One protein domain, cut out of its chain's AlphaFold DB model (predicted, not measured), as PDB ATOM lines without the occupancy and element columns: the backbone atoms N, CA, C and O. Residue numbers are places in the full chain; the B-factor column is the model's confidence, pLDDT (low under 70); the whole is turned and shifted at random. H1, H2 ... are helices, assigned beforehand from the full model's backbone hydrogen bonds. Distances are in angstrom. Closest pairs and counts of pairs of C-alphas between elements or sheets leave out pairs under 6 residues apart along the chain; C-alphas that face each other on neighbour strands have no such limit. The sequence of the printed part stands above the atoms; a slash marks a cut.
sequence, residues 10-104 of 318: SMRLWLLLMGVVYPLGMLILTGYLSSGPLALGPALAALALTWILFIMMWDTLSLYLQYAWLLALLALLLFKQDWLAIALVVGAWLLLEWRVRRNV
ATOM      1  N   SER A  10      41.416  10.837  22.416       54.91
ATOM      2  CA  SER A  10      41.164  11.984  21.532       54.91
ATOM      3  C   SER A  10      42.312  12.187  20.538       54.91
ATOM      4  O   SER A  10      42.046  12.272  19.351       54.91
ATOM      5  N   MET A  11      43.570  12.168  20.997       50.47
ATOM      6  CA  MET A  11      44.781  12.330  20.179       50.47
ATOM      7  C   MET A  11      44.992  11.168  19.196       50.47
ATOM      8  O   MET A  11      45.333  11.397  18.039       50.47
ATOM      9  N   ARG A  12      44.737   9.920  19.613       46.44
ATOM     10  CA  ARG A  12      44.789   8.741  18.729       46.44
ATOM     11  C   ARG A  12      43.654   8.733  17.712       46.44
ATOM     12  O   ARG A  12      43.907   8.416  16.559       46.44
ATOM     13  N   LEU A  13      42.440   9.118  18.106       54.72
ATOM     14  CA  LEU A  13      41.315   9.297  17.185       54.72
ATOM     15  C   LEU A  13      41.588  10.445  16.205       54.72
ATOM     16  O   LEU A  13      41.226  10.347  15.042       54.72
ATOM     17  N   TRP A  14      42.283  11.495  16.649       60.38
ATOM     18  CA  TRP A  14      42.734  12.607  15.814       60.38
ATOM     19  C   TRP A  14      43.785  12.172  14.790       60.38
ATOM     20  O   TRP A  14      43.658  12.481  13.612       60.38
ATOM     21  N   LEU A  15      44.797  11.413  15.216       56.38
ATOM     22  CA  LEU A  15      45.809  10.830  14.333       56.38
ATOM     23  C   LEU A  15      45.210   9.800  13.365       56.38
ATOM     24  O   LEU A  15      45.611   9.763  12.208       56.38
ATOM     25  N   LEU A  16      44.228   9.007  13.806       55.38
ATOM     26  CA  LEU A  16      43.446   8.106  12.952       55.38
ATOM     27  C   LEU A  16      42.596   8.886  11.951       55.38
ATOM     28  O   LEU A  16      42.591   8.545  10.778       55.38
ATOM     29  N   LEU A  17      41.925   9.959  12.375       59.00
ATOM     30  CA  LEU A  17      41.204  10.852  11.473       59.00
ATOM     31  C   LEU A  17      42.164  11.448  10.448       59.00
ATOM     32  O   LEU A  17      41.862  11.377   9.272       59.00
ATOM     33  N   MET A  18      43.345  11.933  10.836       59.91
ATOM     34  CA  MET A  18      44.356  12.406   9.882       59.91
ATOM     35  C   MET A  18      44.817  11.295   8.932       59.91
ATOM     36  O   MET A  18      44.830  11.486   7.721       59.91
ATOM     37  N   GLY A  19      45.137  10.120   9.472       53.12
ATOM     38  CA  GLY A  19      45.604   8.957   8.720       53.12
ATOM     39  C   GLY A  19      44.536   8.267   7.870       53.12
ATOM     40  O   GLY A  19      44.896   7.474   7.015       53.12
ATOM     41  N   VAL A  20      43.247   8.557   8.063       55.31
ATOM     42  CA  VAL A  20      42.135   8.035   7.247       55.31
ATOM     43  C   VAL A  20      41.625   9.100   6.286       55.31
ATOM     44  O   VAL A  20      41.390   8.813   5.121       55.31
ATOM     45  N   VAL A  21      41.502  10.345   6.734       60.12
ATOM     46  CA  VAL A  21      40.994  11.460   5.933       60.12
ATOM     47  C   VAL A  21      41.949  11.825   4.807       60.12
ATOM     48  O   VAL A  21      41.486  12.100   3.704       60.12
ATOM     49  N   TYR A  22      43.261  11.810   5.042       61.91
ATOM     50  CA  TYR A  22      44.225  12.119   3.986       61.91
ATOM     51  C   TYR A  22      44.231  11.046   2.892       61.91
ATOM     52  O   TYR A  22      44.065  11.403   1.729       61.91
ATOM     53  N   PRO A  23      44.335   9.740   3.214       57.00
ATOM     54  CA  PRO A  23      44.273   8.697   2.198       57.00
ATOM     55  C   PRO A  23      42.896   8.568   1.560       57.00
ATOM     56  O   PRO A  23      42.834   8.314   0.370       57.00
ATOM     57  N   LEU A  24      41.800   8.787   2.295       58.69
ATOM     58  CA  LEU A  24      40.452   8.794   1.722       58.69
ATOM     59  C   LEU A  24      40.258   9.999   0.796       58.69
ATOM     60  O   LEU A  24      39.747   9.845  -0.304       58.69
ATOM     61  N   GLY A  25      40.731  11.181   1.191       62.00
ATOM     62  CA  GLY A  25      40.765  12.367   0.339       62.00
ATOM     63  C   GLY A  25      41.587  12.132  -0.926       62.00
ATOM     64  O   GLY A  25      41.112  12.448  -2.009       62.00
ATOM     65  N   MET A  26      42.762  11.503  -0.808       60.78
ATOM     66  CA  MET A  26      43.600  11.099  -1.943       60.78
ATOM     67  C   MET A  26      42.943  10.019  -2.807       60.78
ATOM     68  O   MET A  26      42.994  10.127  -4.023       60.78
ATOM     69  N   LEU A  27      42.289   9.022  -2.209       57.00
ATOM     70  CA  LEU A  27      41.563   7.959  -2.910       57.00
ATOM     71  C   LEU A  27      40.397   8.532  -3.709       57.00
ATOM     72  O   LEU A  27      40.182   8.147  -4.861       57.00
ATOM     73  N   ILE A  28      39.679   9.496  -3.133       60.62
ATOM     74  CA  ILE A  28      38.627  10.189  -3.858       60.62
ATOM     75  C   ILE A  28      39.214  11.131  -4.921       60.62
ATOM     76  O   ILE A  28      38.658  11.223  -6.010       60.62
ATOM     77  N   LEU A  29      40.368  11.759  -4.671       60.91
ATOM     78  CA  LEU A  29      41.107  12.536  -5.673       60.91
ATOM     79  C   LEU A  29      41.519  11.664  -6.870       60.91
ATOM     80  O   LEU A  29      41.352  12.066  -8.019       60.91
ATOM     81  N   THR A  30      42.008  10.446  -6.621       61.38
ATOM     82  CA  THR A  30      42.356   9.480  -7.672       61.38
ATOM     83  C   THR A  30      41.119   8.963  -8.400       61.38
ATOM     84  O   THR A  30      41.131   8.904  -9.627       61.38
ATOM     85  N   GLY A  31      40.022   8.688  -7.686       62.28
ATOM     86  CA  GLY A  31      38.734   8.346  -8.297       62.28
ATOM     87  C   GLY A  31      38.163   9.485  -9.152       62.28
ATOM     88  O   GLY A  31      37.565   9.240 -10.200       62.28
ATOM     89  N   TYR A  32      38.418  10.736  -8.758       63.84
ATOM     90  CA  TYR A  32      38.020  11.929  -9.498       63.84
ATOM     91  C   TYR A  32      38.820  12.133 -10.787       63.84
ATOM     92  O   TYR A  32      38.270  12.505 -11.828       63.84
ATOM     93  N   LEU A  33      40.122  11.844 -10.756       64.94
ATOM     94  CA  LEU A  33      40.956  11.875 -11.955       64.94
ATOM     95  C   LEU A  33      40.442  10.903 -13.028       64.94
ATOM     96  O   LEU A  33      40.515  11.243 -14.208       64.94
ATOM     97  N   SER A  34      39.841   9.780 -12.627       66.50
ATOM     98  CA  SER A  34      39.231   8.795 -13.528       66.50
ATOM     99  C   SER A  34      37.772   9.065 -13.932       66.50
ATOM    100  O   SER A  34      37.272   8.387 -14.826       66.50
ATOM    101  N   SER A  35      37.073  10.027 -13.318       65.25
ATOM    102  CA  SER A  35      35.664  10.321 -13.630       65.25
ATOM    103  C   SER A  35      35.490  11.454 -14.651       65.25
ATOM    104  O   SER A  35      36.320  12.367 -14.730       65.25
ATOM    105  N   GLY A  36      34.381  11.412 -15.402       63.75
ATOM    106  CA  GLY A  36      33.941  12.499 -16.283       63.75
ATOM    107  C   GLY A  36      33.442  13.740 -15.517       63.75
ATOM    108  O   GLY A  36      33.180  13.653 -14.314       63.75
ATOM    109  N   PRO A  37      33.314  14.898 -16.191       55.59
ATOM    110  CA  PRO A  37      32.789  16.124 -15.584       55.59
ATOM    111  C   PRO A  37      31.329  15.933 -15.125       55.59
ATOM    112  O   PRO A  37      30.590  15.169 -15.742       55.59
ATOM    113  N   LEU A  38      30.911  16.631 -14.056       57.84
ATOM    114  CA  LEU A  38      29.554  16.603 -13.460       57.84
ATOM    115  C   LEU A  38      29.170  15.339 -12.665       57.84
ATOM    116  O   LEU A  38      28.007  15.169 -12.292       57.84
ATOM    117  N   ALA A  39      30.119  14.455 -12.349       65.00
ATOM    118  CA  ALA A  39      29.841  13.330 -11.461       65.00
ATOM    119  C   ALA A  39      29.550  13.806 -10.019       65.00
ATOM    120  O   ALA A  39      30.292  14.596  -9.433       65.00
ATOM    121  N   LEU A  40      28.484  13.276  -9.409       67.25
ATOM    122  CA  LEU A  40      28.083  13.600  -8.030       67.25
ATOM    123  C   LEU A  40      29.129  13.189  -6.980       67.25
ATOM    124  O   LEU A  40      29.307  13.886  -5.982       67.25
ATOM    125  N   GLY A  41      29.829  12.072  -7.193       67.44
ATOM    126  CA  GLY A  41      30.828  11.553  -6.248       67.44
ATOM    127  C   GLY A  41      31.950  12.558  -5.942       67.44
ATOM    128  O   GLY A  41      32.177  12.882  -4.777       67.44
ATOM    129  N   PRO A  42      32.614  13.113  -6.964       66.06
ATOM    130  CA  PRO A  42      33.623  14.153  -6.787       66.06
ATOM    131  C   PRO A  42      33.150  15.435  -6.105       66.06
ATOM    132  O   PRO A  42      33.853  15.969  -5.248       66.06
ATOM    133  N   ALA A  43      31.949  15.914  -6.436       69.75
ATOM    134  CA  ALA A  43      31.364  17.091  -5.802       69.75
ATOM    135  C   ALA A  43      31.154  16.877  -4.290       69.75
ATOM    136  O   ALA A  43      31.505  17.733  -3.474       69.75
ATOM    137  N   LEU A  44      30.647  15.702  -3.899       73.19
ATOM    138  CA  LEU A  44      30.485  15.315  -2.492       73.19
ATOM    139  C   LEU A  44      31.830  15.197  -1.767       73.19
ATOM    140  O   LEU A  44      31.948  15.564  -0.598       73.19
ATOM    141  N   ALA A  45      32.859  14.732  -2.462       70.31
ATOM    142  CA  ALA A  45      34.197  14.622  -1.909       70.31
ATOM    143  C   ALA A  45      34.881  15.970  -1.703       70.31
ATOM    144  O   ALA A  45      35.506  16.193  -0.668       70.31
ATOM    145  N   ALA A  46      34.727  16.883  -2.661       71.38
ATOM    146  CA  ALA A  46      35.226  18.243  -2.549       71.38
ATOM    147  C   ALA A  46      34.540  18.981  -1.384       71.38
ATOM    148  O   ALA A  46      35.203  19.688  -0.621       71.38
ATOM    149  N   LEU A  47      33.239  18.745  -1.172       77.00
ATOM    150  CA  LEU A  47      32.505  19.221   0.005       77.00
ATOM    151  C   LEU A  47      33.031  18.616   1.315       77.00
ATOM    152  O   LEU A  47      33.268  19.351   2.275       77.00
ATOM    153  N   ALA A  48      33.255  17.300   1.360       76.12
ATOM    154  CA  ALA A  48      33.811  16.629   2.535       76.12
ATOM    155  C   ALA A  48      35.214  17.159   2.874       76.12
ATOM    156  O   ALA A  48      35.489  17.498   4.027       76.12
ATOM    157  N   LEU A  49      36.078  17.311   1.867       73.38
ATOM    158  CA  LEU A  49      37.411  17.881   2.033       73.38
ATOM    159  C   LEU A  49      37.322  19.326   2.534       73.38
ATOM    160  O   LEU A  49      37.976  19.662   3.511       73.38
ATOM    161  N   THR A  50      36.447  20.153   1.958       75.56
ATOM    162  CA  THR A  50      36.207  21.535   2.416       75.56
ATOM    163  C   THR A  50      35.805  21.589   3.890       75.56
ATOM    164  O   THR A  50      36.321  22.418   4.642       75.56
ATOM    165  N   TRP A  51      34.935  20.678   4.332       78.44
ATOM    166  CA  TRP A  51      34.549  20.563   5.737       78.44
ATOM    167  C   TRP A  51      35.754  20.267   6.636       78.44
ATOM    168  O   TRP A  51      35.971  20.980   7.616       78.44
ATOM    169  N   ILE A  52      36.575  19.276   6.274       76.12
ATOM    170  CA  ILE A  52      37.815  18.931   6.985       76.12
ATOM    171  C   ILE A  52      38.761  20.130   7.035       76.12
ATOM    172  O   ILE A  52      39.232  20.486   8.117       76.12
ATOM    173  N   LEU A  53      39.005  20.778   5.888       76.06
ATOM    174  CA  LEU A  53      39.906  21.923   5.807       76.06
ATOM    175  C   LEU A  53      39.443  23.056   6.728       76.06
ATOM    176  O   LEU A  53      40.273  23.800   7.239       76.06
ATOM    177  N   PHE A  54      38.138  23.188   6.958       79.94
ATOM    178  CA  PHE A  54      37.577  24.227   7.809       79.94
ATOM    179  C   PHE A  54      37.664  23.902   9.309       79.94
ATOM    180  O   PHE A  54      38.005  24.776  10.107       79.94
ATOM    181  N   ILE A  55      37.352  22.667   9.714       78.12
ATOM    182  CA  ILE A  55      37.270  22.306  11.141       78.12
ATOM    183  C   ILE A  55      38.615  21.904  11.751       78.12
ATOM    184  O   ILE A  55      38.755  21.931  12.974       78.12
ATOM    185  N   MET A  56      39.590  21.503  10.939       79.62
ATOM    186  CA  MET A  56      40.862  20.983  11.428       79.62
ATOM    187  C   MET A  56      41.705  22.050  12.141       79.62
ATOM    188  O   MET A  56      41.596  23.240  11.858       79.62
ATOM    189  N   MET A  57      42.546  21.614  13.082       82.75
ATOM    190  CA  MET A  57      43.517  22.451  13.792       82.75
ATOM    191  C   MET A  57      44.866  22.381  13.056       82.75
ATOM    192  O   MET A  57      45.599  21.400  13.176       82.75
ATOM    193  N   TRP A  58      45.150  23.372  12.210       84.12
ATOM    194  CA  TRP A  58      46.210  23.259  11.195       84.12
ATOM    195  C   TRP A  58      47.630  23.489  11.702       84.12
ATOM    196  O   TRP A  58      48.584  23.005  11.095       84.12
ATOM    197  N   ASP A  59      47.784  24.172  12.830       81.69
ATOM    198  CA  ASP A  59      49.082  24.414  13.469       81.69
ATOM    199  C   ASP A  59      49.819  23.131  13.908       81.69
ATOM    200  O   ASP A  59      51.026  23.175  14.146       81.69
ATOM    201  N   THR A  60      49.129  21.983  13.944       82.44
ATOM    202  CA  THR A  60      49.712  20.652  14.193       82.44
ATOM    203  C   THR A  60      50.660  20.195  13.079       82.44
ATOM    204  O   THR A  60      51.625  19.490  13.359       82.44
ATOM    205  N   LEU A  61      50.406  20.592  11.827       80.94
ATOM    206  CA  LEU A  61      51.273  20.292  10.677       80.94
ATOM    207  C   LEU A  61      51.978  21.552  10.188       80.94
ATOM    208  O   LEU A  61      53.199  21.610  10.116       80.94
ATOM    209  N   SER A  62      51.171  22.533   9.804       86.81
ATOM    210  CA  SER A  62      51.524  23.889   9.418       86.81
ATOM    211  C   SER A  62      50.213  24.589   9.101       86.81
ATOM    212  O   SER A  62      49.421  24.119   8.278       86.81
ATOM    213  N   LEU A  63      50.007  25.749   9.717       86.25
ATOM    214  CA  LEU A  63      48.820  26.562   9.497       86.25
ATOM    215  C   LEU A  63      48.639  26.948   8.014       86.25
ATOM    216  O   LEU A  63      47.516  27.116   7.548       86.25
ATOM    217  N   TYR A  64      49.731  27.020   7.245       88.56
ATOM    218  CA  TYR A  64      49.699  27.403   5.833       88.56
ATOM    219  C   TYR A  64      49.350  26.261   4.877       88.56
ATOM    220  O   TYR A  64      48.915  26.527   3.753       88.56
ATOM    221  N   LEU A  65      49.472  25.000   5.311       84.75
ATOM    222  CA  LEU A  65      49.091  23.857   4.477       84.75
ATOM    223  C   LEU A  65      47.604  23.873   4.132       84.75
ATOM    224  O   LEU A  65      47.242  23.428   3.049       84.75
ATOM    225  N   GLN A  66      46.756  24.455   4.984       84.00
ATOM    226  CA  GLN A  66      45.341  24.666   4.684       84.00
ATOM    227  C   GLN A  66      45.136  25.369   3.340       84.00
ATOM    228  O   GLN A  66      44.323  24.940   2.521       84.00
ATOM    229  N   TYR A  67      45.887  26.447   3.113       85.06
ATOM    230  CA  TYR A  67      45.770  27.253   1.904       85.06
ATOM    231  C   TYR A  67      46.388  26.544   0.705       85.06
ATOM    232  O   TYR A  67      45.801  26.570  -0.371       85.06
ATOM    233  N   ALA A  68      47.520  25.858   0.891       84.81
ATOM    234  CA  ALA A  68      48.122  25.048  -0.166       84.81
ATOM    235  C   ALA A  68      47.155  23.957  -0.657       84.81
ATOM    236  O   ALA A  68      46.969  23.794  -1.861       84.81
ATOM    237  N   TRP A  69      46.470  23.274   0.266       81.12
ATOM    238  CA  TRP A  69      45.461  22.267  -0.061       81.12
ATOM    239  C   TRP A  69      44.237  22.848  -0.754       81.12
ATOM    240  O   TRP A  69      43.765  22.272  -1.733       81.12
ATOM    241  N   LEU A  70      43.736  23.993  -0.285       81.06
ATOM    242  CA  LEU A  70      42.605  24.662  -0.922       81.06
ATOM    243  C   LEU A  70      42.947  25.101  -2.352       81.06
ATOM    244  O   LEU A  70      42.148  24.898  -3.262       81.06
ATOM    245  N   LEU A  71      44.144  25.655  -2.565       84.94
ATOM    246  CA  LEU A  71      44.622  26.048  -3.891       84.94
ATOM    247  C   LEU A  71      44.813  24.837  -4.808       84.94
ATOM    248  O   LEU A  71      44.386  24.887  -5.957       84.94
ATOM    249  N   ALA A  72      45.392  23.744  -4.306       82.56
ATOM    250  CA  ALA A  72      45.551  22.508  -5.069       82.56
ATOM    251  C   ALA A  72      44.194  21.902  -5.468       82.56
ATOM    252  O   ALA A  72      44.014  21.506  -6.619       82.56
ATOM    253  N   LEU A  73      43.223  21.888  -4.547       80.00
ATOM    254  CA  LEU A  73      41.855  21.459  -4.830       80.00
ATOM    255  C   LEU A  73      41.226  22.335  -5.918       80.00
ATOM    256  O   LEU A  73      40.747  21.809  -6.915       80.00
ATOM    257  N   LEU A  74      41.260  23.662  -5.767       83.00
ATOM    258  CA  LEU A  74      40.689  24.584  -6.753       83.00
ATOM    259  C   LEU A  74      41.354  24.446  -8.128       83.00
ATOM    260  O   LEU A  74      40.651  24.402  -9.135       83.00
ATOM    261  N   ALA A  75      42.682  24.324  -8.180       85.12
ATOM    262  CA  ALA A  75      43.419  24.109  -9.423       85.12
ATOM    263  C   ALA A  75      42.993  22.808 -10.121       85.12
ATOM    264  O   ALA A  75      42.782  22.801 -11.333       85.12
ATOM    265  N   LEU A  76      42.804  21.726  -9.360       80.75
ATOM    266  CA  LEU A  76      42.323  20.455  -9.894       80.75
ATOM    267  C   LEU A  76      40.894  20.561 -10.446       80.75
ATOM    268  O   LEU A  76      40.629  20.077 -11.546       80.75
ATOM    269  N   LEU A  77      39.983  21.204  -9.707       82.38
ATOM    270  CA  LEU A  77      38.598  21.396 -10.148       82.38
ATOM    271  C   LEU A  77      38.523  22.261 -11.418       82.38
ATOM    272  O   LEU A  77      37.743  21.965 -12.322       82.38
ATOM    273  N   LEU A  78      39.368  23.293 -11.517       86.31
ATOM    274  CA  LEU A  78      39.490  24.138 -12.708       86.31
ATOM    275  C   LEU A  78      40.053  23.366 -13.903       86.31
ATOM    276  O   LEU A  78      39.505  23.462 -14.998       86.31
ATOM    277  N   PHE A  79      41.099  22.561 -13.696       83.50
ATOM    278  CA  PHE A  79      41.671  21.704 -14.739       83.50
ATOM    279  C   PHE A  79      40.631  20.729 -15.312       83.50
ATOM    280  O   PHE A  79      40.586  20.498 -16.518       83.50
ATOM    281  N   LYS A  80      39.751  20.204 -14.454       81.12
ATOM    282  CA  LYS A  80      38.627  19.337 -14.832       81.12
ATOM    283  C   LYS A  80      37.402  20.088 -15.370       81.12
ATOM    284  O   LYS A  80      36.468  19.435 -15.827       81.12
ATOM    285  N   GLN A  81      37.406  21.424 -15.330       86.12
ATOM    286  CA  GLN A  81      36.280  22.292 -15.702       86.12
ATOM    287  C   GLN A  81      34.979  21.950 -14.950       86.12
ATOM    288  O   GLN A  81      33.875  22.049 -15.488       86.12
ATOM    289  N   ASP A  82      35.099  21.533 -13.690       81.62
ATOM    290  CA  ASP A  82      33.972  21.075 -12.875       81.62
ATOM    291  C   ASP A  82      33.330  22.234 -12.109       81.62
ATOM    292  O   ASP A  82      33.529  22.442 -10.907       81.62
ATOM    293  N   TRP A  83      32.555  23.032 -12.841       83.81
ATOM    294  CA  TRP A  83      31.918  24.237 -12.314       83.81
ATOM    295  C   TRP A  83      30.961  23.964 -11.150       83.81
ATOM    296  O   TRP A  83      30.846  24.800 -10.250       83.81
ATOM    297  N   LEU A  84      30.314  22.793 -11.123       82.12
ATOM    298  CA  LEU A  84      29.431  22.401 -10.024       82.12
ATOM    299  C   LEU A  84      30.230  22.182  -8.735       82.12
ATOM    300  O   LEU A  84      29.877  22.743  -7.697       82.12
ATOM    301  N   ALA A  85      31.321  21.413  -8.789       81.25
ATOM    302  CA  ALA A  85      32.173  21.193  -7.625       81.25
ATOM    303  C   ALA A  85      32.791  22.505  -7.116       81.25
ATOM    304  O   ALA A  85      32.813  22.742  -5.908       81.25
ATOM    305  N   ILE A  86      33.220  23.394  -8.019       85.31
ATOM    306  CA  ILE A  86      33.728  24.726  -7.657       85.31
ATOM    307  C   ILE A  86      32.656  25.524  -6.908       85.31
ATOM    308  O   ILE A  86      32.920  26.030  -5.815       85.31
ATOM    309  N   ALA A  87      31.441  25.611  -7.460       87.06
ATOM    310  CA  ALA A  87      30.340  26.346  -6.843       87.06
ATOM    311  C   ALA A  87      29.988  25.792  -5.453       87.06
ATOM    312  O   ALA A  87      29.763  26.563  -4.520       87.06
ATOM    313  N   LEU A  88      30.000  24.467  -5.290       85.19
ATOM    314  CA  LEU A  88      29.735  23.808  -4.013       85.19
ATOM    315  C   LEU A  88      30.842  24.052  -2.984       85.19
ATOM    316  O   LEU A  88      30.529  24.383  -1.843       85.19
ATOM    317  N   VAL A  89      32.117  23.947  -3.364       84.19
ATOM    318  CA  VAL A  89      33.260  24.224  -2.475       84.19
ATOM    319  C   VAL A  89      33.255  25.680  -2.020       84.19
ATOM    320  O   VAL A  89      33.310  25.952  -0.820       84.19
ATOM    321  N   VAL A  90      33.144  26.621  -2.961       88.44
ATOM    322  CA  VAL A  90      33.125  28.058  -2.656       88.44
ATOM    323  C   VAL A  90      31.888  28.407  -1.830       88.44
ATOM    324  O   VAL A  90      32.005  29.071  -0.802       88.44
ATOM    325  N   GLY A  91      30.712  27.917  -2.226       90.44
ATOM    326  CA  GLY A  91      29.460  28.129  -1.505       90.44
ATOM    327  C   GLY A  91      29.506  27.577  -0.079       90.44
ATOM    328  O   GLY A  91      29.150  28.285   0.864       90.44
ATOM    329  N   ALA A  92      30.011  26.355   0.106       86.94
ATOM    330  CA  ALA A  92      30.188  25.752   1.423       86.94
ATOM    331  C   ALA A  92      31.193  26.535   2.274       86.94
ATOM    332  O   ALA A  92      30.914  26.808   3.440       86.94
ATOM    333  N   TRP A  93      32.325  26.951   1.703       87.12
ATOM    334  CA  TRP A  93      33.316  27.761   2.408       87.12
ATOM    335  C   TRP A  93      32.726  29.090   2.891       87.12
ATOM    336  O   TRP A  93      32.838  29.429   4.070       87.12
ATOM    337  N   LEU A  94      32.040  29.820   2.005       89.19
ATOM    338  CA  LEU A  94      31.384  31.085   2.341       89.19
ATOM    339  C   LEU A  94      30.288  30.896   3.395       89.19
ATOM    340  O   LEU A  94      30.198  31.692   4.331       89.19
ATOM    341  N   LEU A  95      29.491  29.828   3.291       87.94
ATOM    342  CA  LEU A  95      28.458  29.491   4.271       87.94
ATOM    343  C   LEU A  95      29.059  29.188   5.651       87.94
ATOM    344  O   LEU A  95      28.541  29.658   6.667       87.94
ATOM    345  N   LEU A  96      30.155  28.427   5.706       85.31
ATOM    346  CA  LEU A  96      30.861  28.103   6.947       85.31
ATOM    347  C   LEU A  96      31.509  29.343   7.572       85.31
ATOM    348  O   LEU A  96      31.330  29.585   8.768       85.31
ATOM    349  N   GLU A  97      32.189  30.166   6.770       84.25
ATOM    350  CA  GLU A  97      32.732  31.460   7.197       84.25
ATOM    351  C   GLU A  97      31.637  32.354   7.772       84.25
ATOM    352  O   GLU A  97      31.773  32.871   8.882       84.25
ATOM    353  N   TRP A  98      30.520  32.500   7.060       84.25
ATOM    354  CA  TRP A  98      29.372  33.274   7.515       84.25
ATOM    355  C   TRP A  98      28.805  32.735   8.831       84.25
ATOM    356  O   TRP A  98      28.579  33.506   9.770       84.25
ATOM    357  N   ARG A  99      28.642  31.413   8.949       82.56
ATOM    358  CA  ARG A  99      28.102  30.760  10.149       82.56
ATOM    359  C   ARG A  99      29.011  30.951  11.360       82.56
ATOM    360  O   ARG A  99      28.517  31.207  12.456       82.56
ATOM    361  N   VAL A 100      30.330  30.851  11.187       78.38
ATOM    362  CA  VAL A 100      31.281  31.082  12.284       78.38
ATOM    363  C   VAL A 100      31.389  32.567  12.632       78.38
ATOM    364  O   VAL A 100      31.454  32.902  13.812       78.38
ATOM    365  N   ARG A 101      31.340  33.472  11.646       75.31
ATOM    366  CA  ARG A 101      31.402  34.928  11.870       75.31
ATOM    367  C   ARG A 101      30.144  35.517  12.497       75.31
ATOM    368  O   ARG A 101      30.253  36.515  13.198       75.31
ATOM    369  N   ARG A 102      28.958  34.955  12.258       71.94
ATOM    370  CA  ARG A 102      27.730  35.400  12.942       71.94
ATOM    371  C   ARG A 102      27.681  34.963  14.400       71.94
ATOM    372  O   ARG A 102      27.106  35.657  15.229       71.94
ATOM    373  N   ASN A 103      28.348  33.861  14.718       63.69
ATOM    374  CA  ASN A 103      28.449  33.325  16.065       63.69
ATOM    375  C   ASN A 103      29.708  33.839  16.769       63.69
ATOM    376  O   ASN A 103      30.539  33.068  17.230       63.69
ATOM    377  N   VAL A 104      29.866  35.154  16.831       60.34
ATOM    378  CA  VAL A 104      30.777  35.842  17.754       60.34
ATOM    379  C   VAL A 104      29.921  36.961  18.323       60.34
ATOM    380  O   VAL A 104      29.405  37.767  17.553       60.34
TER     381      VAL A 104
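AT A GLANCE: This is residues 10 to 104 of the 318 residues of the protein "Peptidase_M23 domain-containing protein" of Thermogemmatispora aurantia (UniProt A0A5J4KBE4). Long helix H1 packs with residues 25 to 32 on H2, the hub of an up-and-down bundle, H2, H3 and H4, each running against the one before. H4 covers the side of H2 away from H1. The printed part has 95 residues, with four named helices in order H1 to H4 and no named strand; its class is all helix, and it is compact, with a radius of gyration of the C-alphas of 13.8 A and spans of 38 by 32 by 21 A.

IN THESE COORDINATES: H1, residues 10 to 33, spans 33.5 A from C-alpha 10 (41.164, 11.984, 21.532). H2 is residues 40 to 55, 23.0 A; H3, 65 to 79, 20.7 A; H4, 83 to 102, 27.9 A, ending at C-alpha 102 (27.730, 35.400, 12.942).

HOW THE PARTS SIT: H1 and H2, a hairpin, touch; closest C-alphas Tyr 32 and Pro 42, 5.6 A. H2 and H4 touch, the same way, at a shallow tilt of 28 degrees; closest C-alphas Ala 43 and Ala 85, 4.6 A. H1 and H4 are apart. Every O i to N i+4 pair is within hydrogen-bond range in H2, H3 and H4; in H1, 19 of 20.

THE WHOLE: The printed part has no cut and no long link. Residues 10 to 43 and 103 to 104 have pLDDT under 70.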